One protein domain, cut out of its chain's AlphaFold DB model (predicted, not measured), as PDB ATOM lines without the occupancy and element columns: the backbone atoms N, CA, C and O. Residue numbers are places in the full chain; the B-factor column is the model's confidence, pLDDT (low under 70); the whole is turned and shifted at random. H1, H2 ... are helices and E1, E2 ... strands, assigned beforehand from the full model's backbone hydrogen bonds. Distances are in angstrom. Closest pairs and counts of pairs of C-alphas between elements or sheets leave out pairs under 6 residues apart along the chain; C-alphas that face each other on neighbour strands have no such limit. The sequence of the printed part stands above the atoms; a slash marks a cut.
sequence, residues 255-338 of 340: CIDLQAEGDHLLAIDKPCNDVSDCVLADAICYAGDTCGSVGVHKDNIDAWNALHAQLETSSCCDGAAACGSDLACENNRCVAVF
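AT A GLANCE: This is residues 255 to 338 of the 340 residues of an uncharacterized protein of Nannocystis exedens (UniProt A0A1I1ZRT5). Two helices, H1 and H2, lie side by side and run opposite ways along one side of a core of two small strand hairpins. The hairpin E1 and E2 is in the middle, between the helix pair and the second hairpin, E3 and E4, which packs on it with E4 close beside E2. The printed part has 84 residues, with two named helices and four named strands in the order H1, E1, E2, H2, E3, E4. Each hairpin is an antiparallel sheet of two strands, and the class is mixed, helices and strands. The whole is compact, with a radius of gyration of the C-alphas of 12.2 A and spans of 35 by 24 by 17 A.

HOW THE PARTS SIT: H1, residues 255 to 267, and H2, residues 301 to 314, touch at a shallow tilt of 12 degrees and run opposite ways; their closest C-alphas are those of Leu 258 and Leu 307, 7.1 A apart. In both helices every O i to N i+4 pair is within hydrogen-bond range. E1, residues 278 to 282, and E2, residues 293 to 297, form an antiparallel hairpin at 143 degrees, with N 279 and O 296 2.8 A apart, within hydrogen-bond range. The closest C-alphas of E1 and H2 are those of Asp 282 and His 308, 7.4 A apart. E3, residues 326 to 330, and E4, residues 333 to 337, form the other antiparallel hairpin at 146 degrees, with N 330 and O 333 2.8 A apart, within hydrogen-bond range. E2 and E4 have 11 pairs of C-alphas within 8 A, the closest being Gly 295 and Val 335 at 4.3 A. The closest C-alphas of E1 and E3 are those of Leu 280 and Leu 327, 6.8 A apart. H1 is apart from E3 and E4, and H2 is apart from E4.

IN THESE COORDINATES: H1 begins at C-alpha 255, (90.513, 151.544, 90.316), and is 18.1 A from first to last C-alpha. E1 is 13.3 A long and E2 13.2 A. H2, the longest helix with 14 residues, begins at C-alpha 301, (94.556, 137.235, 77.282), and measures 19.9 A. E3 is 12.3 A long; E4 is 12.0 A and ends at C-alpha 337, (88.345, 126.819, 90.227).

THE WHOLE: The C-alphas of Asn 273 and Ser 315 are the two farthest apart, at 35.1 A. The printed part has no cut. The link from H2 to E3, 11 residues, is long; those from E2 to H2 and from E3 to E4 are tight. The mean pLDDT of the printed part is 78.4, and 24 residues are under 70: 255 to 256, 284 to 292, 311 and 313 to 324.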
ATOM      1  N   CYS A 255      90.634 152.956  89.952       69.25
ATOM      2  CA  CYS A 255      90.513 151.544  90.316       69.25
ATOM      3  C   CYS A 255      89.102 150.982  90.067       69.25
ATOM      4  O   CYS A 255      88.964 149.817  89.700       69.25
ATOM      5  N   ILE A 256      88.061 151.804  90.233       68.62
ATOM      6  CA  ILE A 256      86.663 151.420  89.981       68.62
ATOM      7  C   ILE A 256      86.431 151.264  88.481       68.62
ATOM      8  O   ILE A 256      85.834 150.277  88.056       68.62
ATOM      9  N   ASP A 257      86.954 152.186  87.678       73.75
ATOM     10  CA  ASP A 257      86.852 152.135  86.224       73.75
ATOM     11  C   ASP A 257      87.597 150.925  85.655       73.75
ATOM     12  O   ASP A 257      87.044 150.181  84.845       73.75
ATOM     13  N   LEU A 258      88.815 150.660  86.138       73.25
ATOM     14  CA  LEU A 258      89.601 149.491  85.732       73.25
ATOM     15  C   LEU A 258      88.926 148.176  86.159       73.25
ATOM     16  O   LEU A 258      88.917 147.208  85.393       73.25
ATOM     17  N   GLN A 259      88.301 148.137  87.341       71.12
ATOM     18  CA  GLN A 259      87.480 147.003  87.773       71.12
ATOM     19  C   GLN A 259      86.251 146.822  86.872       71.12
ATOM     20  O   GLN A 259      85.959 145.702  86.453       71.12
ATOM     21  N   ALA A 260      85.540 147.901  86.535       73.25
ATOM     22  CA  ALA A 260      84.374 147.858  85.654       73.25
ATOM     23  C   ALA A 260      84.741 147.416  84.227       73.25
ATOM     24  O   ALA A 260      83.993 146.660  83.598       73.25
ATOM     25  N   GLU A 261      85.904 147.831  83.722       81.19
ATOM     26  CA  GLU A 261      86.450 147.364  82.447       81.19
ATOM     27  C   GLU A 261      86.787 145.865  82.499       81.19
ATOM     28  O   GLU A 261      86.474 145.124  81.564       81.19
ATOM     29  N   GLY A 262      87.322 145.393  83.627       79.62
ATOM     30  CA  GLY A 262      87.579 143.979  83.899       79.62
ATOM     31  C   GLY A 262      86.320 143.124  83.892       79.62
ATOM     32  O   GLY A 262      86.231 142.128  83.168       79.62
ATOM     33  N   ASP A 263      85.317 143.552  84.658       79.50
ATOM     34  CA  ASP A 263      83.971 142.981  84.679       79.50
ATOM     35  C   ASP A 263      83.377 142.913  83.266       79.50
ATOM     36  O   ASP A 263      82.802 141.891  82.876       79.50
ATOM     37  N   HIS A 264      83.514 143.989  82.485       81.75
ATOM     38  CA  HIS A 264      83.012 144.046  81.117       81.75
ATOM     39  C   HIS A 264      83.720 143.034  80.215       81.75
ATOM     40  O   HIS A 264      83.042 142.290  79.503       81.75
ATOM     41  N   LEU A 265      85.052 142.960  80.276       85.19
ATOM     42  CA  LEU A 265      85.864 142.045  79.474       85.19
ATOM     43  C   LEU A 265      85.523 140.579  79.772       85.19
ATOM     44  O   LEU A 265      85.329 139.807  78.835       85.19
ATOM     45  N   LEU A 266      85.339 140.214  81.046       83.12
ATOM     46  CA  LEU A 266      84.868 138.878  81.441       83.12
ATOM     47  C   LEU A 266      83.418 138.621  81.013       83.12
ATOM     48  O   LEU A 266      83.055 137.502  80.641       83.12
ATOM     49  N   ALA A 267      82.560 139.643  81.039       82.44
ATOM     50  CA  ALA A 267      81.170 139.502  80.624       82.44
ATOM     51  C   ALA A 267      81.036 139.214  79.121       82.44
ATOM     52  O   ALA A 267      80.195 138.392  78.735       82.44
ATOM     53  N   ILE A 268      81.862 139.861  78.295       83.00
ATOM     54  CA  ILE A 268      81.903 139.682  76.835       83.00
ATOM     55  C   ILE A 268      82.926 138.632  76.383       83.00
ATOM     56  O   ILE A 268      83.149 138.493  75.175       83.00
ATOM     57  N   ASP A 269      83.552 137.919  77.325       85.44
ATOM     58  CA  ASP A 269      84.587 136.940  77.020       85.44
ATOM     59  C   ASP A 269      84.064 135.885  76.043       85.44
ATOM     60  O   ASP A 269      82.874 135.531  76.023       85.44
ATOM     61  N   LYS A 270      84.954 135.403  75.174       87.31
ATOM     62  CA  LYS A 270      84.549 134.440  74.153       87.31
ATOM     63  C   LYS A 270      84.121 133.135  74.819       87.31
ATOM     64  O   LYS A 270      84.761 132.695  75.774       87.31
ATOM     65  N   PRO A 271      83.085 132.464  74.287       91.31
ATOM     66  CA  PRO A 271      82.679 131.192  74.838       91.31
ATOM     67  C   PRO A 271      83.769 130.139  74.635       91.31
ATOM     68  O   PRO A 271      84.260 129.969  73.518       91.31
ATOM     69  N   CYS A 272      84.120 129.411  75.694       93.81
ATOM     70  CA  CYS A 272      85.006 128.250  75.600       93.81
ATOM     71  C   CYS A 272      84.227 127.011  75.143       93.81
ATOM     72  O   CYS A 272      83.056 126.843  75.491       93.81
ATOM     73  N   ASN A 273      84.872 126.124  74.379       94.31
ATOM     74  CA  ASN A 273      84.315 124.801  74.066       94.31
ATOM     75  C   ASN A 273      84.787 123.745  75.070       94.31
ATOM     76  O   ASN A 273      84.044 122.830  75.420       94.31
ATOM     77  N   ASP A 274      86.036 123.872  75.514       94.56
ATOM     78  CA  ASP A 274      86.658 123.060  76.548       94.56
ATOM     79  C   ASP A 274      87.776 123.855  77.247       94.56
ATOM     80  O   ASP A 274      88.041 125.013  76.923       94.56
ATOM     81  N   VAL A 275      88.436 123.238  78.230       93.00
ATOM     82  CA  VAL A 275      89.480 123.896  79.033       93.00
ATOM     83  C   VAL A 275      90.692 124.363  78.212       93.00
ATOM     84  O   VAL A 275      91.402 125.262  78.644       93.00
ATOM     85  N   SER A 276      90.941 123.809  77.018       94.88
ATOM     86  CA  SER A 276      92.060 124.224  76.156       94.88
ATOM     87  C   SER A 276      91.842 125.578  75.470       94.88
ATOM     88  O   SER A 276      92.770 126.138  74.873       94.88
ATOM     89  N   ASP A 277      90.626 126.119  75.556       94.94
ATOM     90  CA  ASP A 277      90.306 127.490  75.165       94.94
ATOM     91  C   ASP A 277      90.594 128.504  76.280       94.94
ATOM     92  O   ASP A 277      90.619 129.704  76.012       94.94
ATOM     93  N   CYS A 278      90.874 128.036  77.498       93.38
ATOM     94  CA  CYS A 278      91.037 128.866  78.683       93.38
ATOM     95  C   CYS A 278      92.498 129.005  79.112       93.38
ATOM     96  O   CYS A 278      93.308 128.084  78.984       93.38
ATOM     97  N   VAL A 279      92.817 130.164  79.675       93.06
ATOM     98  CA  VAL A 279      94.089 130.471  80.325       93.06
ATOM     99  C   VAL A 279      93.826 131.095  81.688       93.06
ATOM    100  O   VAL A 279      92.810 131.756  81.897       93.06
ATOM    101  N   LEU A 280      94.742 130.844  82.619       88.94
ATOM    102  CA  LEU A 280      94.711 131.447  83.940       88.94
ATOM    103  C   LEU A 280      95.420 132.794  83.852       88.94
ATOM    104  O   LEU A 280      96.503 132.873  83.263       88.94
ATOM    105  N   ALA A 281      94.821 133.819  84.436       85.88
ATOM    106  CA  ALA A 281      95.425 135.131  84.563       85.88
ATOM    107  C   ALA A 281      95.236 135.673  85.979       85.88
ATOM    108  O   ALA A 281      94.330 135.248  86.704       85.88
ATOM    109  N   ASP A 282      96.087 136.617  86.355       80.31
ATOM    110  CA  ASP A 282      95.960 137.346  87.612       80.31
ATOM    111  C   ASP A 282      94.709 138.234  87.551       80.31
ATOM    112  O   ASP A 282      94.397 138.813  86.507       80.31
ATOM    113  N   ALA A 283      93.935 138.283  88.634       74.00
ATOM    114  CA  ALA A 283      92.751 139.127  88.675       74.00
ATOM    115  C   ALA A 283      93.113 140.595  88.908       74.00
ATOM    116  O   ALA A 283      94.144 140.928  89.477       74.00
ATOM    117  N   ILE A 284      92.206 141.464  88.481       68.31
ATOM    118  CA  ILE A 284      92.374 142.916  88.516       68.31
ATOM    119  C   ILE A 284      92.444 143.453  89.947       68.31
ATOM    120  O   ILE A 284      93.298 144.289  90.226       68.31
ATOM    121  N   CYS A 285      91.589 142.951  90.842       63.81
ATOM    122  CA  CYS A 285      91.530 143.355  92.240       63.81
ATOM    123  C   CYS A 285      90.897 142.276  93.134       63.81
ATOM    124  O   CYS A 285      90.110 141.454  92.658       63.81
ATOM    125  N   TYR A 286      91.236 142.277  94.432       61.19
ATOM    126  CA  TYR A 286      90.810 141.256  95.404       61.19
ATOM    127  C   TYR A 286      90.294 141.857  96.713       61.19
ATOM    128  O   TYR A 286      90.707 142.942  97.113       61.19
ATOM    129  N   ALA A 287      89.464 141.090  97.428       42.66
ATOM    130  CA  ALA A 287      89.089 141.365  98.812       42.66
ATOM    131  C   ALA A 287      89.396 140.154  99.719       42.66
ATOM    132  O   ALA A 287      88.884 139.051  99.511       42.66
ATOM    133  N   GLY A 288      90.197 140.371 100.767       47.31
ATOM    134  CA  GLY A 288      90.476 139.385 101.821       47.31
ATOM    135  C   GLY A 288      91.436 138.255 101.419       47.31
ATOM    136  O   GLY A 288      92.228 138.396 100.497       47.31
ATOM    137  N   ASP A 289      91.350 137.115 102.112       45.53
ATOM    138  CA  ASP A 289      92.214 135.932 101.918       45.53
ATOM    139  C   ASP A 289      91.837 135.084 100.681       45.53
ATOM    140  O   ASP A 289      92.157 133.893 100.610       45.53
ATOM    141  N   THR A 290      91.084 135.643  99.728       55.31
ATOM    142  CA  THR A 290      90.593 134.886  98.571       55.31
ATOM    143  C   THR A 290      91.633 134.786  97.465       55.31
ATOM    144  O   THR A 290      92.445 135.676  97.223       55.31
ATOM    145  N   CYS A 291      91.629 133.630  96.813       61.59
ATOM    146  CA  CYS A 291      92.617 133.257  95.827       61.59
ATOM    147  C   CYS A 291      92.528 134.075  94.547       61.59
ATOM    148  O   CYS A 291      91.445 134.270  93.998       61.59
ATOM    149  N   GLY A 292      93.687 134.523  94.064       69.56
ATOM    150  CA  GLY A 292      93.705 135.626  93.130       69.56
ATOM    151  C   GLY A 292      93.894 135.290  91.661       69.56
ATOM    152  O   GLY A 292      94.881 135.705  91.064       69.56
ATOM    153  N   SER A 293      92.960 134.588  91.036       81.56
ATOM    154  CA  SER A 293      93.070 134.308  89.601       81.56
ATOM    155  C   SER A 293      91.713 134.304  88.918       81.56
ATOM    156  O   SER A 293      90.702 133.969  89.529       81.56
ATOM    157  N   VAL A 294      91.700 134.638  87.632       84.88
ATOM    158  CA  VAL A 294      90.533 134.503  86.757       84.88
ATOM    159  C   VAL A 294      90.828 133.523  85.627       84.88
ATOM    160  O   VAL A 294      91.974 133.336  85.212       84.88
ATOM    161  N   GLY A 295      89.774 132.886  85.122       88.44
ATOM    162  CA  GLY A 295      89.823 132.173  83.852       88.44
ATOM    163  C   GLY A 295      89.445 133.126  82.725       88.44
ATOM    164  O   GLY A 295      88.414 133.785  82.807       88.44
ATOM    165  N   VAL A 296      90.257 133.182  81.673       91.56
ATOM    166  CA  VAL A 296      90.001 134.023  80.494       91.56
ATOM    167  C   VAL A 296      90.154 133.179  79.238       91.56
ATOM    168  O   VAL A 296      91.001 132.282  79.185       91.56
ATOM    169  N   HIS A 297      89.372 133.447  78.199       94.88
ATOM    170  CA  HIS A 297      89.599 132.822  76.903       94.88
ATOM    171  C   HIS A 297      90.964 133.254  76.338       94.88
ATOM    172  O   HIS A 297      91.316 134.435  76.343       94.88
ATOM    173  N   LYS A 298      91.733 132.315  75.776       94.31
ATOM    174  CA  LYS A 298      93.108 132.546  75.280       94.31
ATOM    175  C   LYS A 298      93.237 133.667  74.244       94.31
ATOM    176  O   LYS A 298      94.287 134.279  74.130       94.31
ATOM    177  N   ASP A 299      92.172 133.937  73.495       93.56
ATOM    178  CA  ASP A 299      92.134 135.029  72.510       93.56
ATOM    179  C   ASP A 299      91.997 136.426  73.144       93.56
ATOM    180  O   ASP A 299      92.240 137.418  72.463       93.56
ATOM    181  N   ASN A 300      91.582 136.506  74.411       92.25
ATOM    182  CA  ASN A 300      91.372 137.753  75.148       92.25
ATOM    183  C   ASN A 300      92.481 138.021  76.181       92.25
ATOM    184  O   ASN A 300      92.469 139.061  76.835       92.25
ATOM    185  N   ILE A 301      93.473 137.128  76.294       91.19
ATOM    186  CA  ILE A 301      94.556 137.235  77.282       91.19
ATOM    187  C   ILE A 301      95.404 138.496  77.113       91.19
ATOM    188  O   ILE A 301      95.812 139.091  78.100       91.19
ATOM    189  N   ASP A 302      95.639 138.948  75.880       91.75
ATOM    190  CA  ASP A 302      96.429 140.159  75.639       91.75
ATOM    191  C   ASP A 302      95.687 141.415  76.113       91.75
ATOM    192  O   ASP A 302      96.294 142.312  76.693       91.75
ATOM    193  N   ALA A 303      94.365 141.461  75.906       88.56
ATOM    194  CA  ALA A 303      93.525 142.548  76.399       88.56
ATOM    195  C   ALA A 303      93.456 142.533  77.933       88.56
ATOM    196  O   ALA A 303      93.605 143.577  78.561       88.56
ATOM    197  N   TRP A 304      93.325 141.345  78.529       89.50
ATOM    198  CA  TRP A 304      93.371 141.175  79.979       89.50
ATOM    199  C   TRP A 304      94.709 141.626  80.573       89.50
ATOM    200  O   TRP A 304      94.736 142.423  81.501       89.50
ATOM    201  N   ASN A 305      95.832 141.181  80.004       87.94
ATOM    202  CA  ASN A 305      97.168 141.545  80.475       87.94
ATOM    203  C   ASN A 305      97.442 143.047  80.341       87.94
ATOM    204  O   ASN A 305      98.110 143.624  81.193       87.94
ATOM    205  N   ALA A 306      96.934 143.691  79.287       86.62
ATOM    206  CA  ALA A 306      97.042 145.139  79.132       86.62
ATOM    207  C   ALA A 306      96.245 145.897  80.205       86.62
ATOM    208  O   ALA A 306      96.690 146.949  80.663       86.62
ATOM    209  N   LEU A 307      95.089 145.370  80.612       83.44
ATOM    210  CA  LEU A 307      94.282 145.928  81.695       83.44
ATOM    211  C   LEU A 307      94.939 145.689  83.064       83.44
ATOM    212  O   LEU A 307      95.116 146.629  83.833       83.44
ATOM    213  N   HIS A 308      95.405 144.467  83.326       80.44
ATOM    214  CA  HIS A 308      96.142 144.109  84.542       80.44
ATOM    215  C   HIS A 308      97.413 144.955  84.722       80.44
ATOM    216  O   HIS A 308      97.663 145.484  85.800       80.44
ATOM    217  N   ALA A 309      98.184 145.177  83.653       80.69
ATOM    218  CA  ALA A 309      99.382 146.014  83.708       80.69
ATOM    219  C   ALA A 309      99.078 147.478  84.078       80.69
ATOM    220  O   ALA A 309      99.895 148.119  84.735       80.69
ATOM    221  N   GLN A 310      97.918 148.019  83.685       75.56
ATOM    222  CA  GLN A 310      97.510 149.369  84.098       75.56
ATOM    223  C   GLN A 310      97.269 149.437  85.611       75.56
ATOM    224  O   GLN A 310      97.687 150.402  86.249       75.56
ATOM    225  N   LEU A 311      96.694 148.385  86.195       68.75
ATOM    226  CA  LEU A 311      96.430 148.288  87.632       68.75
ATOM    227  C   LEU A 311      97.686 148.127  88.476       68.75
ATOM    228  O   LEU A 311      97.825 148.789  89.506       68.75
ATOM    229  N   GLU A 312      98.620 147.286  88.022       70.12
ATOM    230  CA  GLU A 312      99.930 147.146  88.666       70.12
ATOM    231  C   GLU A 312     100.645 148.499  88.750       70.12
ATOM    232  O   GLU A 312     101.340 148.780  89.726       70.12
ATOM    233  N   THR A 313     100.446 149.367  87.751       67.25
ATOM    234  CA  THR A 313     101.015 150.719  87.755       67.25
ATOM    235  C   THR A 313     100.222 151.736  88.568       67.25
ATOM    236  O   THR A 313     100.814 152.708  89.027       67.25
ATOM    237  N   SER A 314      98.919 151.536  88.781       62.41
ATOM    238  CA  SER A 314      98.065 152.465  89.534       62.41
ATOM    239  C   SER A 314      97.963 152.135  91.028       62.41
ATOM    240  O   SER A 314      97.222 152.794  91.751       62.41
ATOM    241  N   SER A 315      98.721 151.139  91.515       62.38
ATOM    242  CA  SER A 315      98.742 150.709  92.928       62.38
ATOM    243  C   SER A 315      97.349 150.384  93.486       62.38
ATOM    244  O   SER A 315      97.098 150.541  94.677       62.38
ATOM    245  N   CYS A 316      96.428 149.968  92.614       64.19
ATOM    246  CA  CYS A 316      95.023 149.798  92.974       64.19
ATOM    247  C   CYS A 316      94.784 148.599  93.885       64.19
ATOM    248  O   CYS A 316      93.796 148.592  94.615       64.19
ATOM    249  N   CYS A 317      95.661 147.595  93.824       63.00
ATOM    250  CA  CYS A 317      95.453 146.322  94.486       63.00
ATOM    251  C   CYS A 317      96.758 145.719  95.009       63.00
ATOM    252  O   CYS A 317      97.766 145.655  94.304       63.00
ATOM    253  N   ASP A 318      96.715 145.257  96.260       53.59
ATOM    254  CA  ASP A 318      97.745 144.394  96.821       53.59
ATOM    255  C   ASP A 318      97.586 143.017  96.169       53.59
ATOM    256  O   ASP A 318      96.557 142.355  96.325       53.59
ATOM    257  N   GLY A 319      98.577 142.604  95.378       51.78
ATOM    258  CA  GLY A 319      98.551 141.312  94.694       51.78
ATOM    259  C   GLY A 319      98.267 140.163  95.668       51.78
ATOM    260  O   GLY A 319      98.860 140.081  96.747       51.78
ATOM    261  N   ALA A 320      97.358 139.262  95.298       54.31
ATOM    262  CA  ALA A 320      97.048 138.091  96.108       54.31
ATOM    263  C   ALA A 320      98.232 137.113  96.159       54.31
ATOM    264  O   ALA A 320      99.045 137.010  95.235       54.31
ATOM    265  N   ALA A 321      98.297 136.314  97.224       53.75
ATOM    266  CA  ALA A 321      99.175 135.153  97.227       53.75
ATOM    267  C   ALA A 321      98.703 134.156  96.156       53.75
ATOM    268  O   ALA A 321      97.514 133.846  96.066       53.75
ATOM    269  N   ALA A 322      99.640 133.618  95.371       56.09
ATOM    270  CA  ALA A 322      99.333 132.572  94.407       56.09
ATOM    271  C   ALA A 322      98.718 131.358  95.124       56.09
ATOM    272  O   ALA A 322      99.404 130.624  95.841       56.09
ATOM    273  N   CYS A 323      97.424 131.135  94.917       59.84
ATOM    274  CA  CYS A 323      96.786 129.868  95.228       59.84
ATOM    275  C   CYS A 323      96.900 128.947  94.025       59.84
ATOM    276  O   CYS A 323      96.767 129.394  92.890       59.84
ATOM    277  N   GLY A 324      97.076 127.647  94.247       58.81
ATOM    278  CA  GLY A 324      96.887 126.682  93.169       58.81
ATOM    279  C   GLY A 324      95.422 126.675  92.741       58.81
ATOM    280  O   GLY A 324      94.603 126.083  93.434       58.81
ATOM    281  N   SER A 325      95.096 127.345  91.641       71.94
ATOM    282  CA  SER A 325      93.794 127.265  90.981       71.94
ATOM    283  C   SER A 325      93.862 126.338  89.775       71.94
ATOM    284  O   SER A 325      94.825 126.386  89.004       71.94
ATOM    285  N   ASP A 326      92.817 125.543  89.583       82.69
ATOM    286  CA  ASP A 326      92.567 124.832  88.335       82.69
ATOM    287  C   ASP A 326      91.730 125.710  87.385       82.69
ATOM    288  O   ASP A 326      91.127 126.707  87.786       82.69
ATOM    289  N   LEU A 327      91.691 125.343  86.102       87.62
ATOM    290  CA  LEU A 327      90.830 125.973  85.097       87.62
ATOM    291  C   LEU A 327      89.689 125.037  84.722       87.62
ATOM    292  O   LEU A 327      89.904 123.839  84.516       87.62
ATOM    293  N   ALA A 328      88.501 125.598  84.530       88.25
ATOM    294  CA  ALA A 328      87.376 124.887  83.946       88.25
ATOM    295  C   ALA A 328      86.697 125.718  82.851       88.25
ATOM    296  O   ALA A 328      86.756 126.946  82.837       88.25
ATOM    297  N   CYS A 329      86.060 125.011  81.917       92.31
ATOM    298  CA  CYS A 329      85.114 125.596  80.977       92.31
ATOM    299  C   CYS A 329      83.705 125.236  81.453       92.31
ATOM    300  O   CYS A 329      83.243 124.110  81.251       92.31
ATOM    301  N   GLU A 330      83.035 126.172  82.118       90.25
ATOM    302  CA  GLU A 330      81.720 125.972  82.724       90.25
ATOM    303  C   GLU A 330      80.699 126.894  82.075       90.25
ATOM    304  O   GLU A 330      80.909 128.097  81.967       90.25
ATOM    305  N   ASN A 331      79.577 126.338  81.614       91.12
ATOM    306  CA  ASN A 331      78.531 127.105  80.928       91.12
ATOM    307  C   ASN A 331      79.065 127.941  79.743       91.12
ATOM    308  O   ASN A 331      78.608 129.058  79.502       91.12
ATOM    309  N   ASN A 332      80.026 127.381  78.998       91.62
ATOM    310  CA  ASN A 332      80.780 128.060  77.939       91.62
ATOM    311  C   ASN A 332      81.557 129.296  78.426       91.62
ATOM    312  O   ASN A 332      81.736 130.233  77.658       91.62
ATOM    313  N   ARG A 333      82.013 129.333  79.679       90.62
ATOM    314  CA  ARG A 333      82.883 130.386  80.213       90.62
ATOM    315  C   ARG A 333      84.121 129.799  80.867       90.62
ATOM    316  O   ARG A 333      84.047 128.768  81.531       90.62
ATOM    317  N   CYS A 334      85.247 130.474  80.680       90.44
ATOM    318  CA  CYS A 334      86.463 130.157  81.406       90.44
ATOM    319  C   CYS A 334      86.309 130.623  82.854       90.44
ATOM    320  O   CYS A 334      85.998 131.783  83.102       90.44
ATOM    321  N   VAL A 335      86.500 129.713  83.806       87.75
ATOM    322  CA  VAL A 335      86.420 130.008  85.241       87.75
ATOM    323  C   VAL A 335      87.654 129.463  85.950       87.75
ATOM    324  O   VAL A 335      88.162 128.391  85.603       87.75
ATOM    325  N   ALA A 336      88.152 130.219  86.929       86.88
ATOM    326  CA  ALA A 336      89.156 129.732  87.864       86.88
ATOM    327  C   ALA A 336      88.445 128.939  88.967       86.88
ATOM    328  O   ALA A 336      87.491 129.425  89.572       86.88
ATOM    329  N   VAL A 337      88.897 127.712  89.207       83.56
ATOM    330  CA  VAL A 337      88.345 126.819  90.227       83.56
ATOM    331  C   VAL A 337      89.372 126.674  91.334       83.56
ATOM    332  O   VAL A 337      90.494 126.219  91.105       83.56
ATOM    333  N   PHE A 338      88.988 127.056  92.546       77.94
ATOM    334  CA  PHE A 338      89.861 126.967  93.707       77.94
ATOM    335  C   PHE A 338      89.553 125.697  94.504       77.94
ATOM    336  O   PHE A 338      88.379 125.365  94.699       77.94
TER     337      PHE A 338